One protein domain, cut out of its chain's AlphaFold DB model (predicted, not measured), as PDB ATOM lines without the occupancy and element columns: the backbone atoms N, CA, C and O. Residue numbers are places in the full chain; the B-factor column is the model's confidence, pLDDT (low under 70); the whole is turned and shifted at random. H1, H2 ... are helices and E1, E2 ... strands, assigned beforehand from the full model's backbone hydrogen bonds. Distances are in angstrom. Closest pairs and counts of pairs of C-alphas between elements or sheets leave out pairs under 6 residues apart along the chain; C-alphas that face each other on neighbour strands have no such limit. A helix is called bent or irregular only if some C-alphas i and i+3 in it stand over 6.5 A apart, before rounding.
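What this domain is: This is residues 199 to 288 and 302 to 325 of the 326 residues of an uncharacterized protein of Pachysolen tannophilus NRRL Y-2460 (UniProt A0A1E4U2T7). A narrow three-strand sheet, its long hairpin of E1 and E2 reaching away from the helices, joins a cluster of four crossed helices. H3 is nearest the middle, with H1, H2 and H4 around it; short E3 borders E2. The printed part has 114 residues, with helices H1 to H3, strands E1 to E3 and then H4 along the chain; the sheet's order is E1, E2, E3, antiparallel, and the class is mixed. It is compact, with a radius of gyration of the C-alphas of 13.9 A and spans of 43 by 31 by 27 A.

Where its parts are: E1, residues 260 to 267, is 21.9 A long and starts at C-alpha 260 (141.777, 158.846, 155.750). E2 is residues 270 to 277, 22.3 A, and E3 residues 283 to 285. H1, residues 200 to 218, is 26.1 A long from C-alpha 200 (158.090, 170.450, 157.112), with a kink of 32 degrees near residue 207. H2 is residues 234 to 243, H3 residues 250 to 257, and H4 residues 314 to 323, ending at C-alpha 323 (153.097, 166.367, 148.357). H1 and H4 are irregular: C-alphas 201 and 204 are 8.2 A apart, C-alphas 317 and 320 7.2 A.

How they stand to each other: E1, E2 and E3 form a meander, each strand the antiparallel neighbour of the one before. In the hairpin E1 and E2, N 263 and O 274 are within hydrogen-bond range at 2.8 A; in the hairpin E2 and E3, N 275 and O 284 are at 2.9 A. H1 only grazes the sheet with residues 210 to 217, H3 with residues 252 to 256. H1 touches H3 with residues 210 to 218 alone, closest C-alphas Ile 214 and Ala 256, 5.7 A, at a steep tilt of 41 degrees, opposite ways. H1 touches H4 with residues 200 to 207 alone, closest C-alphas Val 206 and Ile 322, 7.5 A, about perpendicular at 85 degrees. H2 touches H3, closest C-alphas Leu 240 and Leu 253, 6.9 A. H1 and H2 are apart. Every O i to N i+4 pair is within hydrogen-bond range in H2 and H3, but 13 of 15 in H1 and 4 of 6 in H4.

The domain as a whole: The C-alphas farthest apart, of Glu 235 and Gly 268, are 44.4 A apart. Residues 289 to 301 are not printed; C-alphas 288 and 302 are 16.0 A apart across this cut. The link H1 to H2, 15 residues, is long. Mean pLDDT of the printed part is 92.3; residue 288 is under 70.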
ATOM      1  N   SER A 199     153.640 170.301 158.931       84.44
ATOM      2  CA  SER A 199     154.891 171.030 159.138       84.44
ATOM      3  C   SER A 199     156.030 170.285 158.458       84.44
ATOM      4  O   SER A 199     156.151 169.071 158.623       84.44
ATOM      5  N   SER A 200     156.888 171.009 157.739       80.88
ATOM      6  CA  SER A 200     158.090 170.450 157.112       80.88
ATOM      7  C   SER A 200     159.127 169.964 158.127       80.88
ATOM      8  O   SER A 200     159.923 169.090 157.805       80.88
ATOM      9  N   TYR A 201     159.098 170.459 159.370       83.50
ATOM     10  CA  TYR A 201     159.967 169.959 160.440       83.50
ATOM     11  C   TYR A 201     159.626 168.515 160.854       83.50
ATOM     12  O   TYR A 201     160.522 167.763 161.230       83.50
ATOM     13  N   ASP A 202     158.359 168.101 160.715       81.69
ATOM     14  CA  ASP A 202     157.871 166.770 161.109       81.69
ATOM     15  C   ASP A 202     157.894 165.761 159.935       81.69
ATOM     16  O   ASP A 202     157.304 164.683 160.036       81.69
ATOM     17  N   TYR A 203     158.504 166.111 158.791       87.94
ATOM     18  CA  TYR A 203     158.271 165.432 157.506       87.94
ATOM     19  C   TYR A 203     158.478 163.912 157.546       87.94
ATOM     20  O   TYR A 203     157.674 163.176 156.980       87.94
ATOM     21  N   GLN A 204     159.492 163.426 158.268       90.94
ATOM     22  CA  GLN A 204     159.754 161.990 158.410       90.94
ATOM     23  C   GLN A 204     158.573 161.264 159.075       90.94
ATOM     24  O   GLN A 204     158.090 160.267 158.548       90.94
ATOM     25  N   GLU A 205     158.041 161.798 160.181       90.75
ATOM     26  CA  GLU A 205     156.894 161.206 160.882       90.75
ATOM     27  C   GLU A 205     155.614 161.265 160.026       90.75
ATOM     28  O   GLU A 205     154.796 160.342 160.056       90.75
ATOM     29  N   VAL A 206     155.447 162.329 159.230       92.00
ATOM     30  CA  VAL A 206     154.325 162.483 158.291       92.00
ATOM     31  C   VAL A 206     154.397 161.447 157.163       92.00
ATOM     32  O   VAL A 206     153.404 160.767 156.904       92.00
ATOM     33  N   LEU A 207     155.561 161.280 156.528       94.50
ATOM     34  CA  LEU A 207     155.755 160.343 155.416       94.50
ATOM     35  C   LEU A 207     155.717 158.877 155.867       94.50
ATOM     36  O   LEU A 207     155.096 158.058 155.191       94.50
ATOM     37  N   THR A 208     156.280 158.542 157.035       94.94
ATOM     38  CA  THR A 208     156.124 157.203 157.631       94.94
ATOM     39  C   THR A 208     154.646 156.875 157.843       94.94
ATOM     40  O   THR A 208     154.179 155.836 157.377       94.94
ATOM     41  N   LYS A 209     153.867 157.787 158.443       93.62
ATOM     42  CA  LYS A 209     152.421 157.588 158.653       93.62
ATOM     43  C   LYS A 209     151.618 157.537 157.354       93.62
ATOM     44  O   LYS A 209     150.583 156.869 157.320       93.62
ATOM     45  N   LEU A 210     152.060 158.217 156.293       96.06
ATOM     46  CA  LEU A 210     151.469 158.084 154.960       96.06
ATOM     47  C   LEU A 210     151.718 156.675 154.400       96.06
ATOM     48  O   LEU A 210     150.757 156.010 154.021       96.06
ATOM     49  N   GLY A 211     152.962 156.189 154.436       96.88
ATOM     50  CA  GLY A 211     153.328 154.835 153.996       96.88
ATOM     51  C   GLY A 211     152.577 153.734 154.755       96.88
ATOM     52  O   GLY A 211     151.953 152.876 154.132       96.88
ATOM     53  N   GLU A 212     152.528 153.818 156.089       96.50
ATOM     54  CA  GLU A 212     151.702 152.943 156.940       96.50
ATOM     55  C   GLU A 212     150.226 152.936 156.507       96.50
ATOM     56  O   GLU A 212     149.576 151.892 156.502       96.50
ATOM     57  N   THR A 213     149.677 154.103 156.151       96.75
ATOM     58  CA  THR A 213     148.266 154.248 155.753       96.75
ATOM     59  C   THR A 213     148.005 153.666 154.366       96.75
ATOM     60  O   THR A 213     146.994 152.993 154.177       96.75
ATOM     61  N   ILE A 214     148.920 153.864 153.414       97.75
ATOM     62  CA  ILE A 214     148.865 153.252 152.078       97.75
ATOM     63  C   ILE A 214     148.885 151.722 152.199       97.75
ATOM     64  O   ILE A 214     148.070 151.049 151.568       97.75
ATOM     65  N   GLN A 215     149.745 151.171 153.060       97.12
ATOM     66  CA  GLN A 215     149.802 149.732 153.334       97.12
ATOM     67  C   GLN A 215     148.523 149.224 154.027       97.12
ATOM     68  O   GLN A 215     147.917 148.268 153.541       97.12
ATOM     69  N   GLU A 216     148.051 149.893 155.091       96.06
ATOM     70  CA  GLU A 216     146.793 149.566 155.797       96.06
ATOM     71  C   GLU A 216     145.593 149.519 154.830       96.06
ATOM     72  O   GLU A 216     144.774 148.599 154.899       96.06
ATOM     73  N   LEU A 217     145.511 150.474 153.898       96.81
ATOM     74  CA  LEU A 217     144.465 150.548 152.878       96.81
ATOM     75  C   LEU A 217     144.620 149.477 151.787       96.81
ATOM     76  O   LEU A 217     143.640 148.813 151.458       96.81
ATOM     77  N   ASN A 218     145.824 149.268 151.244       96.81
ATOM     78  CA  ASN A 218     146.063 148.294 150.171       96.81
ATOM     79  C   ASN A 218     145.788 146.850 150.627       96.81
ATOM     80  O   ASN A 218     145.127 146.091 149.919       96.81
ATOM     81  N   SER A 219     146.203 146.490 151.848       96.69
ATOM     82  CA  SER A 219     145.908 145.185 152.464       96.69
ATOM     83  C   SER A 219     144.420 144.956 152.780       96.69
ATOM     84  O   SER A 219     144.052 143.864 153.209       96.69
ATOM     85  N   ASN A 220     143.566 145.966 152.591       94.44
ATOM     86  CA  ASN A 220     142.126 145.924 152.849       94.44
ATOM     87  C   ASN A 220     141.305 146.521 151.686       94.44
ATOM     88  O   ASN A 220     140.183 146.992 151.891       94.44
ATOM     89  N   LYS A 221     141.860 146.551 150.465       93.06
ATOM     90  CA  LYS A 221     141.240 147.250 149.326       93.06
ATOM     91  C   LYS A 221     139.889 146.673 148.891       93.06
ATOM     92  O   LYS A 221     139.050 147.406 148.375       93.06
ATOM     93  N   ASP A 222     139.639 145.402 149.202       91.25
ATOM     94  CA  ASP A 222     138.353 144.701 149.073       91.25
ATOM     95  C   ASP A 222     137.207 145.356 149.872       91.25
ATOM     96  O   ASP A 222     136.036 145.235 149.510       91.25
ATOM     97  N   LYS A 223     137.541 146.084 150.945       90.31
ATOM     98  CA  LYS A 223     136.591 146.753 151.852       90.31
ATOM     99  C   LYS A 223     136.338 148.214 151.477       90.31
ATOM    100  O   LYS A 223     135.464 148.855 152.051       90.31
ATOM    101  N   LEU A 224     137.072 148.758 150.504       89.94
ATOM    102  CA  LEU A 224     136.960 150.151 150.059       89.94
ATOM    103  C   LEU A 224     135.879 150.305 148.975       89.94
ATOM    104  O   LEU A 224     136.148 150.814 147.887       89.94
ATOM    105  N   LYS A 225     134.651 149.850 149.249       82.19
ATOM    106  CA  LYS A 225     133.588 149.679 148.236       82.19
ATOM    107  C   LYS A 225     132.923 150.972 147.730       82.19
ATOM    108  O   LYS A 225     132.145 150.912 146.785       82.19
ATOM    109  N   GLY A 226     133.253 152.133 148.300       77.94
ATOM    110  CA  GLY A 226     132.724 153.428 147.855       77.94
ATOM    111  C   GLY A 226     133.208 153.860 146.463       77.94
ATOM    112  O   GLY A 226     134.340 153.553 146.057       77.94
ATOM    113  N   ASN A 227     132.360 154.615 145.757       87.31
ATOM    114  CA  ASN A 227     132.783 155.447 144.633       87.31
ATOM    115  C   ASN A 227     133.403 156.730 145.208       87.31
ATOM    116  O   ASN A 227     132.760 157.410 146.005       87.31
ATOM    117  N   PHE A 228     134.659 157.036 144.879       91.12
ATOM    118  CA  PHE A 228     135.395 158.143 145.502       91.12
ATOM    119  C   PHE A 228     135.920 159.093 144.442       91.12
ATOM    120  O   PHE A 228     136.632 158.669 143.530       91.12
ATOM    121  N   LYS A 229     135.645 160.381 144.631       92.12
ATOM    122  CA  LYS A 229     136.070 161.433 143.718       92.12
ATOM    123  C   LYS A 229     137.590 161.492 143.619       92.12
ATOM    124  O   LYS A 229     138.304 161.500 144.631       92.12
ATOM    125  N   LYS A 230     138.100 161.557 142.390       90.62
ATOM    126  CA  LYS A 230     139.532 161.733 142.114       90.62
ATOM    127  C   LYS A 230     139.896 163.213 142.270       90.62
ATOM    128  O   LYS A 230     139.780 163.994 141.334       90.62
ATOM    129  N   ILE A 231     140.298 163.587 143.486       92.19
ATOM    130  CA  ILE A 231     140.646 164.970 143.858       92.19
ATOM    131  C   ILE A 231     142.030 165.350 143.331       92.19
ATOM    132  O   ILE A 231     142.240 166.476 142.887       92.19
ATOM    133  N   LEU A 232     142.972 164.408 143.387       92.31
ATOM    134  CA  LEU A 232     144.346 164.627 142.953       92.31
ATOM    135  C   LEU A 232     144.447 164.659 141.427       92.31
ATOM    136  O   LEU A 232     143.955 163.759 140.734       92.31
ATOM    137  N   ASN A 233     145.136 165.675 140.910       93.50
ATOM    138  CA  ASN A 233     145.383 165.809 139.480       93.50
ATOM    139  C   ASN A 233     146.456 164.812 138.977       93.50
ATOM    140  O   ASN A 233     147.040 164.044 139.743       93.50
ATOM    141  N   PHE A 234     146.698 164.795 137.662       93.44
ATOM    142  CA  PHE A 234     147.644 163.866 137.032       93.44
ATOM    143  C   PHE A 234     149.086 164.004 137.557       93.44
ATOM    144  O   PHE A 234     149.750 162.995 137.778       93.44
ATOM    145  N   GLU A 235     149.561 165.228 137.788       94.69
ATOM    146  CA  GLU A 235     150.914 165.510 138.281       94.69
ATOM    147  C   GLU A 235     151.049 165.135 139.763       94.69
ATOM    148  O   GLU A 235     151.997 164.451 140.146       94.69
ATOM    149  N   GLU A 236     150.053 165.489 140.582       94.88
ATOM    150  CA  GLU A 236     149.992 165.150 142.012       94.88
ATOM    151  C   GLU A 236     149.983 163.626 142.242       94.88
ATOM    152  O   GLU A 236     150.678 163.118 143.124       94.88
ATOM    153  N   LEU A 237     149.252 162.871 141.412       94.69
ATOM    154  CA  LEU A 237     149.274 161.404 141.448       94.69
ATOM    155  C   LEU A 237     150.559 160.804 140.888       94.69
ATOM    156  O   LEU A 237     150.977 159.750 141.369       94.69
ATOM    157  N   LYS A 238     151.192 161.440 139.896       95.44
ATOM    158  CA  LYS A 238     152.480 160.973 139.378       95.44
ATOM    159  C   LYS A 238     153.556 161.047 140.464       95.44
ATOM    160  O   LYS A 238     154.246 160.057 140.669       95.44
ATOM    161  N   ILE A 239     153.630 162.152 141.212       96.06
ATOM    162  CA  ILE A 239     154.564 162.319 142.342       96.06
ATOM    163  C   ILE A 239     154.388 161.187 143.373       96.06
ATOM    164  O   ILE A 239     155.355 160.513 143.724       96.06
ATOM    165  N   LEU A 240     153.148 160.897 143.792       95.75
ATOM    166  CA  LEU A 240     152.859 159.785 144.713       95.75
ATOM    167  C   LEU A 240     153.223 158.409 144.142       95.75
ATOM    168  O   LEU A 240     153.680 157.538 144.882       95.75
ATOM    169  N   LYS A 241     152.993 158.183 142.845       96.25
ATOM    170  CA  LYS A 241     153.332 156.917 142.188       96.25
ATOM    171  C   LYS A 241     154.833 156.724 142.073       96.25
ATOM    172  O   LYS A 241     155.313 155.647 142.404       96.25
ATOM    173  N   ASP A 242     155.569 157.752 141.670       96.56
ATOM    174  CA  ASP A 242     157.022 157.681 141.537       96.56
ATOM    175  C   ASP A 242     157.677 157.461 142.918       96.56
ATOM    176  O   ASP A 242     158.542 156.598 143.046       96.56
ATOM    177  N   TRP A 243     157.175 158.110 143.981       96.50
ATOM    178  CA  TRP A 243     157.587 157.861 145.375       96.50
ATOM    179  C   TRP A 243     157.270 156.446 145.887       96.50
ATOM    180  O   TRP A 243     158.014 155.895 146.697       96.50
ATOM    181  N   THR A 244     156.181 155.841 145.410       96.12
ATOM    182  CA  THR A 244     155.757 154.482 145.793       96.12
ATOM    183  C   THR A 244     156.139 153.402 144.777       96.12
ATOM    184  O   THR A 244     155.515 152.345 144.741       96.12
ATOM    185  N   ASN A 245     157.136 153.651 143.916       96.31
ATOM    186  CA  ASN A 245     157.596 152.728 142.864       96.31
ATOM    187  C   ASN A 245     156.476 152.201 141.932       96.31
ATOM    188  O   ASN A 245     156.610 151.140 141.325       96.31
ATOM    189  N   ASN A 246     155.369 152.941 141.808       94.75
ATOM    190  CA  ASN A 246     154.129 152.561 141.121       94.75
ATOM    191  C   ASN A 246     153.431 151.292 141.689       94.75
ATOM    192  O   ASN A 246     152.628 150.669 140.998       94.75
ATOM    193  N   GLU A 247     153.675 150.930 142.955       95.81
ATOM    194  CA  GLU A 247     153.130 149.726 143.615       95.81
ATOM    195  C   GLU A 247     151.609 149.771 143.908       95.81
ATOM    196  O   GLU A 247     150.994 148.717 144.094       95.81
ATOM    197  N   TYR A 248     150.988 150.959 143.975       96.12
ATOM    198  CA  TYR A 248     149.619 151.144 144.494       96.12
ATOM    199  C   TYR A 248     148.661 151.821 143.500       96.12
ATOM    200  O   TYR A 248     149.033 152.676 142.696       96.12
ATOM    201  N   GLU A 249     147.381 151.458 143.598       94.88
ATOM    202  CA  GLU A 249     146.290 152.005 142.783       94.88
ATOM    203  C   GLU A 249     145.987 153.478 143.128       94.88
ATOM    204  O   GLU A 249     145.989 153.852 144.304       94.88
ATOM    205  N   ASP A 250     145.616 154.295 142.127       94.75
ATOM    206  CA  ASP A 250     145.217 155.711 142.280       94.75
ATOM    207  C   ASP A 250     144.262 155.940 143.461       94.75
ATOM    208  O   ASP A 250     144.409 156.902 144.214       94.75
ATOM    209  N   LYS A 251     143.288 155.039 143.632       93.94
ATOM    210  CA  LYS A 251     142.270 155.089 144.687       93.94
ATOM    211  C   LYS A 251     142.883 154.986 146.087       93.94
ATOM    212  O   LYS A 251     142.486 155.747 146.965       93.94
ATOM    213  N   ILE A 252     143.870 154.112 146.292       96.25
ATOM    214  CA  ILE A 252     144.579 153.975 147.575       96.25
ATOM    215  C   ILE A 252     145.375 155.248 147.877       96.25
ATOM    216  O   ILE A 252     145.273 155.791 148.976       96.25
ATOM    217  N   LEU A 253     146.112 155.753 146.883       96.56
ATOM    218  CA  LEU A 253     146.941 156.956 147.003       96.56
ATOM    219  C   LEU A 253     146.096 158.213 147.296       96.56
ATOM    220  O   LEU A 253     146.429 158.983 148.197       96.56
ATOM    221  N   ASN A 254     144.958 158.376 146.607       94.94
ATOM    222  CA  ASN A 254     143.986 159.457 146.817       94.94
ATOM    223  C   ASN A 254     143.371 159.415 148.230       94.94
ATOM    224  O   ASN A 254     143.347 160.435 148.914       94.94
ATOM    225  N   ILE A 255     142.936 158.241 148.711       95.94
ATOM    226  CA  ILE A 255     142.384 158.083 150.072       95.94
ATOM    227  C   ILE A 255     143.454 158.390 151.139       95.94
ATOM    228  O   ILE A 255     143.183 159.127 152.090       95.94
ATOM    229  N   ALA A 256     144.669 157.852 150.976       96.62
ATOM    230  CA  ALA A 256     145.740 157.968 151.963       96.62
ATOM    231  C   ALA A 256     146.272 159.403 152.110       96.62
ATOM    232  O   ALA A 256     146.412 159.890 153.233       96.62
ATOM    233  N   LEU A 257     146.532 160.098 150.995       96.12
ATOM    234  CA  LEU A 257     147.013 161.484 151.025       96.12
ATOM    235  C   LEU A 257     145.954 162.444 151.594       96.12
ATOM    236  O   LEU A 257     146.292 163.377 152.323       96.12
ATOM    237  N   LEU A 258     144.668 162.172 151.349       95.94
ATOM    238  CA  LEU A 258     143.549 162.877 151.983       95.94
ATOM    239  C   LEU A 258     143.335 162.478 153.462       95.94
ATOM    240  O   LEU A 258     142.313 162.825 154.053       95.94
ATOM    241  N   GLY A 259     144.306 161.816 154.104       95.75
ATOM    242  CA  GLY A 259     144.391 161.656 155.561       95.75
ATOM    243  C   GLY A 259     143.393 160.671 156.173       95.75
ATOM    244  O   GLY A 259     143.185 160.684 157.394       95.75
ATOM    245  N   TRP A 260     142.768 159.835 155.342       96.94
ATOM    246  CA  TRP A 260     141.777 158.846 155.750       96.94
ATOM    247  C   TRP A 260     142.433 157.500 156.060       96.94
ATOM    248  O   TRP A 260     143.104 156.910 155.217       96.94
ATOM    249  N   LYS A 261     142.186 156.974 157.263       96.12
ATOM    250  CA  LYS A 261     142.535 155.598 157.641       96.12
ATOM    251  C   LYS A 261     141.281 154.729 157.644       96.12
ATOM    252  O   LYS A 261     140.248 155.149 158.164       96.12
ATOM    253  N   LEU A 262     141.374 153.507 157.124       95.50
ATOM    254  CA  LEU A 262     140.292 152.524 157.236       95.50
ATOM    255  C   LEU A 262     140.150 152.058 158.685       95.50
ATOM    256  O   LEU A 262     141.149 151.798 159.351       95.50
ATOM    257  N   LYS A 263     138.925 151.918 159.181       93.94
ATOM    258  CA  LYS A 263     138.627 151.348 160.494       93.94
ATOM    259  C   LYS A 263     137.464 150.370 160.382       93.94
ATOM    260  O   LYS A 263     136.550 150.544 159.581       93.94
ATOM    261  N   ILE A 264     137.543 149.317 161.188       91.88
ATOM    262  CA  ILE A 264     136.557 148.242 161.275       91.88
ATOM    263  C   ILE A 264     136.194 148.124 162.754       91.88
ATOM    264  O   ILE A 264     137.084 148.009 163.597       91.88
ATOM    265  N   GLN A 265     134.906 148.194 163.077       89.94
ATOM    266  CA  GLN A 265     134.391 148.025 164.436       89.94
ATOM    267  C   GLN A 265     133.376 146.886 164.471       89.94
ATOM    268  O   GLN A 265     132.497 146.800 163.615       89.94
ATOM    269  N   GLU A 266     133.505 146.005 165.460       89.38
ATOM    270  CA  GLU A 266     132.679 144.805 165.588       89.38
ATOM    271  C   GLU A 266     131.646 144.989 166.705       89.38
ATOM    272  O   GLU A 266     131.985 145.264 167.856       89.38
ATOM    273  N   PHE A 267     130.372 144.844 166.349       86.50
ATOM    274  CA  PHE A 267     129.213 144.997 167.222       86.50
ATOM    275  C   PHE A 267     128.441 143.674 167.239       86.50
ATOM    276  O   PHE A 267     127.467 143.472 166.507       86.50
ATOM    277  N   GLY A 268     128.932 142.729 168.046       87.62
ATOM    278  CA  GLY A 268     128.447 141.351 168.046       87.62
ATOM    279  C   GLY A 268     128.769 140.666 166.717       87.62
ATOM    280  O   GLY A 268     129.932 140.437 166.406       87.62
ATOM    281  N   THR A 269     127.741 140.351 165.928       86.06
ATOM    282  CA  THR A 269     127.889 139.752 164.590       86.06
ATOM    283  C   THR A 269     128.055 140.776 163.465       86.06
ATOM    284  O   THR A 269     128.498 140.407 162.379       86.06
ATOM    285  N   LYS A 270     127.713 142.054 163.687       85.88
ATOM    286  CA  LYS A 270     127.830 143.105 162.665       85.88
ATOM    287  C   LYS A 270     129.232 143.708 162.667       85.88
ATOM    288  O   LYS A 270     129.756 144.040 163.728       85.88
ATOM    289  N   LYS A 271     129.812 143.918 161.483       89.06
ATOM    290  CA  LYS A 271     131.043 144.701 161.306       89.06
ATOM    291  C   LYS A 271     130.691 146.006 160.605       89.06
ATOM    292  O   LYS A 271     130.099 145.973 159.534       89.06
ATOM    293  N   ILE A 272     131.034 147.135 161.215       89.75
ATOM    294  CA  ILE A 272     130.879 148.465 160.625       89.75
ATOM    295  C   ILE A 272     132.248 148.891 160.106       89.75
ATOM    296  O   ILE A 272     133.212 148.959 160.873       89.75
ATOM    297  N   ILE A 273     132.327 149.160 158.807       91.94
ATOM    298  CA  ILE A 273     133.534 149.621 158.126       91.94
ATOM    299  C   ILE A 273     133.379 151.121 157.865       91.94
ATOM    300  O   ILE A 273     132.302 151.585 157.494       91.94
ATOM    301  N   PHE A 274     134.428 151.906 158.106       93.25
ATOM    302  CA  PHE A 274     134.420 153.345 157.845       93.25
ATOM    303  C   PHE A 274     135.821 153.891 157.580       93.25
ATOM    304  O   PHE A 274     136.816 153.365 158.077       93.25
ATOM    305  N   LEU A 275     135.904 154.987 156.831       95.75
ATOM    306  CA  LEU A 275     137.092 155.838 156.810       95.75
ATOM    307  C   LEU A 275     137.039 156.796 158.004       95.75
ATOM    308  O   LEU A 275     135.978 157.328 158.321       95.75
ATOM    309  N   GLN A 276     138.176 157.041 158.654       95.88
ATOM    310  CA  GLN A 276     138.321 158.019 159.735       95.88
ATOM    311  C   GLN A 276     139.479 158.976 159.437       95.88
ATOM    312  O   GLN A 276     140.596 158.539 159.157       95.88
ATOM    313  N   CYS A 277     139.226 160.282 159.526       96.06
ATOM    314  CA  CYS A 277     140.265 161.295 159.387       96.06
ATOM    315  C   CYS A 277     141.121 161.363 160.660       96.06
ATOM    316  O   CYS A 277     140.612 161.656 161.745       96.06
ATOM    317  N   ASN A 278     142.437 161.183 160.515       90.38
ATOM    318  CA  ASN A 278     143.398 161.193 161.626       90.38
ATOM    319  C   ASN A 278     143.674 162.597 162.224       90.38
ATOM    320  O   ASN A 278     144.432 162.715 163.186       90.38
ATOM    321  N   THR A 279     143.092 163.671 161.676       94.19
ATOM    322  CA  THR A 279     143.282 165.052 162.173       94.19
ATOM    323  C   THR A 279     142.003 165.743 162.639       94.19
ATOM    324  O   THR A 279     142.085 166.540 163.572       94.19
ATOM    325  N   CYS A 280     140.835 165.460 162.045       94.88
ATOM    326  CA  CYS A 280     139.552 166.055 162.456       94.88
ATOM    327  C   CYS A 280     138.523 165.068 163.034       94.88
ATOM    328  O   CYS A 280     137.418 165.474 163.376       94.88
ATOM    329  N   ASN A 281     138.863 163.778 163.164       93.25
ATOM    330  CA  ASN A 281     138.003 162.722 163.726       93.25
ATOM    331  C   ASN A 281     136.677 162.450 162.967       93.25
ATOM    332  O   ASN A 281     135.916 161.575 163.389       93.25
ATOM    333  N   ARG A 282     136.405 163.136 161.839       94.25
ATOM    334  CA  ARG A 282     135.292 162.829 160.914       94.25
ATOM    335  C   ARG A 282     135.355 161.363 160.485       94.25
ATOM    336  O   ARG A 282     136.442 160.797 160.336       94.25
ATOM    337  N   ARG A 283     134.181 160.763 160.285       93.75
ATOM    338  CA  ARG A 283     134.007 159.382 159.828       93.75
ATOM    339  C   ARG A 283     133.063 159.345 158.635       93.75
ATOM    340  O   ARG A 283     132.051 160.036 158.666       93.75
ATOM    341  N   ILE A 284     133.381 158.507 157.655       93.12
ATOM    342  CA  ILE A 284     132.542 158.205 156.489       93.12
ATOM    343  C   ILE A 284     132.264 156.705 156.528       93.12
ATOM    344  O   ILE A 284     133.207 155.913 156.469       93.12
ATOM    345  N   LEU A 285     130.998 156.308 156.664       91.56
ATOM    346  CA  LEU A 285     130.619 154.895 156.645       91.56
ATOM    347  C   LEU A 285     130.879 154.299 155.257       91.56
ATOM    348  O   LEU A 285     130.546 154.902 154.242       91.56
ATOM    349  N   LEU A 286     131.466 153.104 155.228       88.62
ATOM    350  CA  LEU A 286     131.589 152.272 154.037       88.62
ATOM    351  C   LEU A 286     130.627 151.096 154.215       88.62
ATOM    352  O   LEU A 286     131.019 150.037 154.706       88.62
ATOM    353  N   ASP A 287     129.350 151.323 153.913       72.12
ATOM    354  CA  ASP A 287     128.330 150.277 154.003       72.12
ATOM    355  C   ASP A 287     128.384 149.353 152.774       72.12
ATOM    356  O   ASP A 287     128.645 149.781 151.649       72.12
ATOM    357  N   ASP A 288     128.087 148.080 153.007       58.59
ATOM    358  CA  ASP A 288     127.821 147.087 151.968       58.59
ATOM    359  C   ASP A 288     126.377 147.207 151.433       58.59
ATOM    360  O   ASP A 288     126.068 146.678 150.368       58.59
ATOM    361  N   GLU A 302     129.999 160.574 143.464       88.00
ATOM    362  CA  GLU A 302     131.386 160.398 143.867       88.00
ATOM    363  C   GLU A 302     131.628 161.076 145.218       88.00
ATOM    364  O   GLU A 302     131.600 162.303 145.327       88.00
ATOM    365  N   ILE A 303     131.940 160.281 146.244       90.81
ATOM    366  CA  ILE A 303     132.205 160.793 147.591       90.81
ATOM    367  C   ILE A 303     133.440 161.708 147.546       90.81
ATOM    368  O   ILE A 303     134.566 161.245 147.321       90.81
ATOM    369  N   ASP A 304     133.238 163.009 147.782       93.38
ATOM    370  CA  ASP A 304     134.312 164.001 147.861       93.38
ATOM    371  C   ASP A 304     135.031 163.917 149.215       93.38
ATOM    372  O   ASP A 304     134.738 164.628 150.181       93.38
ATOM    373  N   LEU A 305     136.031 163.037 149.260       93.88
ATOM    374  CA  LEU A 305     136.911 162.818 150.409       93.88
ATOM    375  C   LEU A 305     137.716 164.059 150.843       93.88
ATOM    376  O   LEU A 305     138.357 164.013 151.894       93.88
ATOM    377  N   CYS A 306     137.729 165.148 150.069       94.25
ATOM    378  CA  CYS A 306     138.341 166.412 150.477       94.25
ATOM    379  C   CYS A 306     137.299 167.368 151.084       94.25
ATOM    380  O   CYS A 306     137.560 167.990 152.118       94.25
ATOM    381  N   GLY A 307     136.110 167.446 150.482       93.75
ATOM    382  CA  GLY A 307     134.964 168.213 150.973       93.75
ATOM    383  C   GLY A 307     134.490 167.750 152.352       93.75
ATOM    384  O   GLY A 307     134.283 168.589 153.230       93.75
ATOM    385  N   GLU A 308     134.440 166.430 152.558       94.75
ATOM    386  CA  GLU A 308     134.015 165.743 153.788       94.75
ATOM    387  C   GLU A 308     134.775 166.138 155.068       94.75
ATOM    388  O   GLU A 308     134.263 165.981 156.180       94.75
ATOM    389  N   HIS A 309     135.995 166.668 154.958       95.50
ATOM    390  CA  HIS A 309     136.733 167.161 156.125       95.50
ATOM    391  C   HIS A 309     136.045 168.387 156.742       95.50
ATOM    392  O   HIS A 309     135.749 169.356 156.042       95.50
ATOM    393  N   LYS A 310     135.887 168.412 158.075       94.00
ATOM    394  CA  LYS A 310     135.475 169.628 158.807       94.00
ATOM    395  C   LYS A 310     136.418 170.799 158.485       94.00
ATOM    396  O   LYS A 310     137.605 170.574 158.259       94.00
ATOM    397  N   GLN A 311     135.911 172.036 158.472       93.25
ATOM    398  CA  GLN A 311     136.651 173.196 157.939       93.25
ATOM    399  C   GLN A 311     137.994 173.437 158.644       93.25
ATOM    400  O   GLN A 311     138.996 173.740 158.002       93.25
ATOM    401  N   TRP A 312     138.043 173.195 159.955       94.00
ATOM    402  CA  TRP A 312     139.245 173.288 160.785       94.00
ATOM    403  C   TRP A 312     140.258 172.138 160.593       94.00
ATOM    404  O   TRP A 312     141.242 172.075 161.322       94.00
ATOM    405  N   CYS A 313     140.056 171.207 159.654       95.75
ATOM    406  CA  CYS A 313     140.927 170.046 159.453       95.75
ATOM    407  C   CYS A 313     142.283 170.404 158.813       95.75
ATOM    408  O   CYS A 313     142.337 170.901 157.689       95.75
ATOM    409  N   ALA A 314     143.392 170.025 159.464       94.50
ATOM    410  CA  ALA A 314     144.750 170.263 158.952       94.50
ATOM    411  C   ALA A 314     145.009 169.668 157.553       94.50
ATOM    412  O   ALA A 314     145.762 170.245 156.771       94.50
ATOM    413  N   ILE A 315     144.389 168.531 157.221       94.44
ATOM    414  CA  ILE A 315     144.564 167.868 155.921       94.44
ATOM    415  C   ILE A 315     143.885 168.646 154.787       94.44
ATOM    416  O   ILE A 315     144.465 168.737 153.708       94.44
ATOM    417  N   LYS A 316     142.710 169.253 155.028       90.25
ATOM    418  CA  LYS A 316     141.866 169.881 153.989       90.25
ATOM    419  C   LYS A 316     142.626 170.923 153.161       90.25
ATOM    420  O   LYS A 316     142.511 170.943 151.942       90.25
ATOM    421  N   ASN A 317     143.471 171.710 153.831       83.81
ATOM    422  CA  ASN A 317     144.354 172.700 153.203       83.81
ATOM    423  C   ASN A 317     145.829 172.247 153.134       83.81
ATOM    424  O   ASN A 317     146.609 172.813 152.375       83.81
ATOM    425  N   GLY A 318     146.229 171.247 153.931       90.06
ATOM    426  CA  GLY A 318     147.628 170.848 154.121       90.06
ATOM    427  C   GLY A 318     148.097 169.613 153.344       90.06
ATOM    428  O   GLY A 318     149.292 169.331 153.362       90.06
ATOM    429  N   TYR A 319     147.229 168.869 152.643       92.19
ATOM    430  CA  TYR A 319     147.668 167.689 151.873       92.19
ATOM    431  C   TYR A 319     148.701 168.046 150.786       92.19
ATOM    432  O   TYR A 319     149.635 167.285 150.541       92.19
ATOM    433  N   LYS A 320     148.609 169.248 150.199       92.25
ATOM    434  CA  LYS A 320     149.609 169.767 149.249       92.25
ATOM    435  C   LYS A 320     150.972 170.017 149.897       92.25
ATOM    436  O   LYS A 320     151.996 169.865 149.241       92.25
ATOM    437  N   SER A 321     151.003 170.315 151.196       91.88
ATOM    438  CA  SER A 321     152.244 170.383 151.971       91.88
ATOM    439  C   SER A 321     152.855 169.004 152.226       91.88
ATOM    440  O   SER A 321     154.053 168.939 152.447       91.88
ATOM    441  N   ILE A 322     152.078 167.911 152.174       92.50
ATOM    442  CA  ILE A 322     152.631 166.545 152.192       92.50
ATOM    443  C   ILE A 322     153.241 166.212 150.822       92.50
ATOM    444  O   ILE A 322     154.361 165.721 150.773       92.50
ATOM    445  N   LEU A 323     152.554 166.537 149.716       92.50
ATOM    446  CA  LEU A 323     153.097 166.367 148.357       92.50
ATOM    447  C   LEU A 323     154.413 167.125 148.140       92.50
ATOM    448  O   LEU A 323     155.301 166.616 147.475       92.50
ATOM    449  N   ALA A 324     154.558 168.318 148.722       91.81
ATOM    450  CA  ALA A 324     155.781 169.118 148.642       91.81
ATOM    451  C   ALA A 324     156.938 168.620 149.544       91.81
ATOM    452  O   ALA A 324     157.963 169.294 149.645       91.81
ATOM    453  N   LEU A 325     156.768 167.483 150.231       88.81
ATOM    454  CA  LEU A 325     157.794 166.810 151.043       88.81
ATOM    455  C   LEU A 325     158.239 165.466 150.436       88.81
ATOM    456  O   LEU A 325     159.019 164.755 151.070       88.81
TER     457      LEU A 325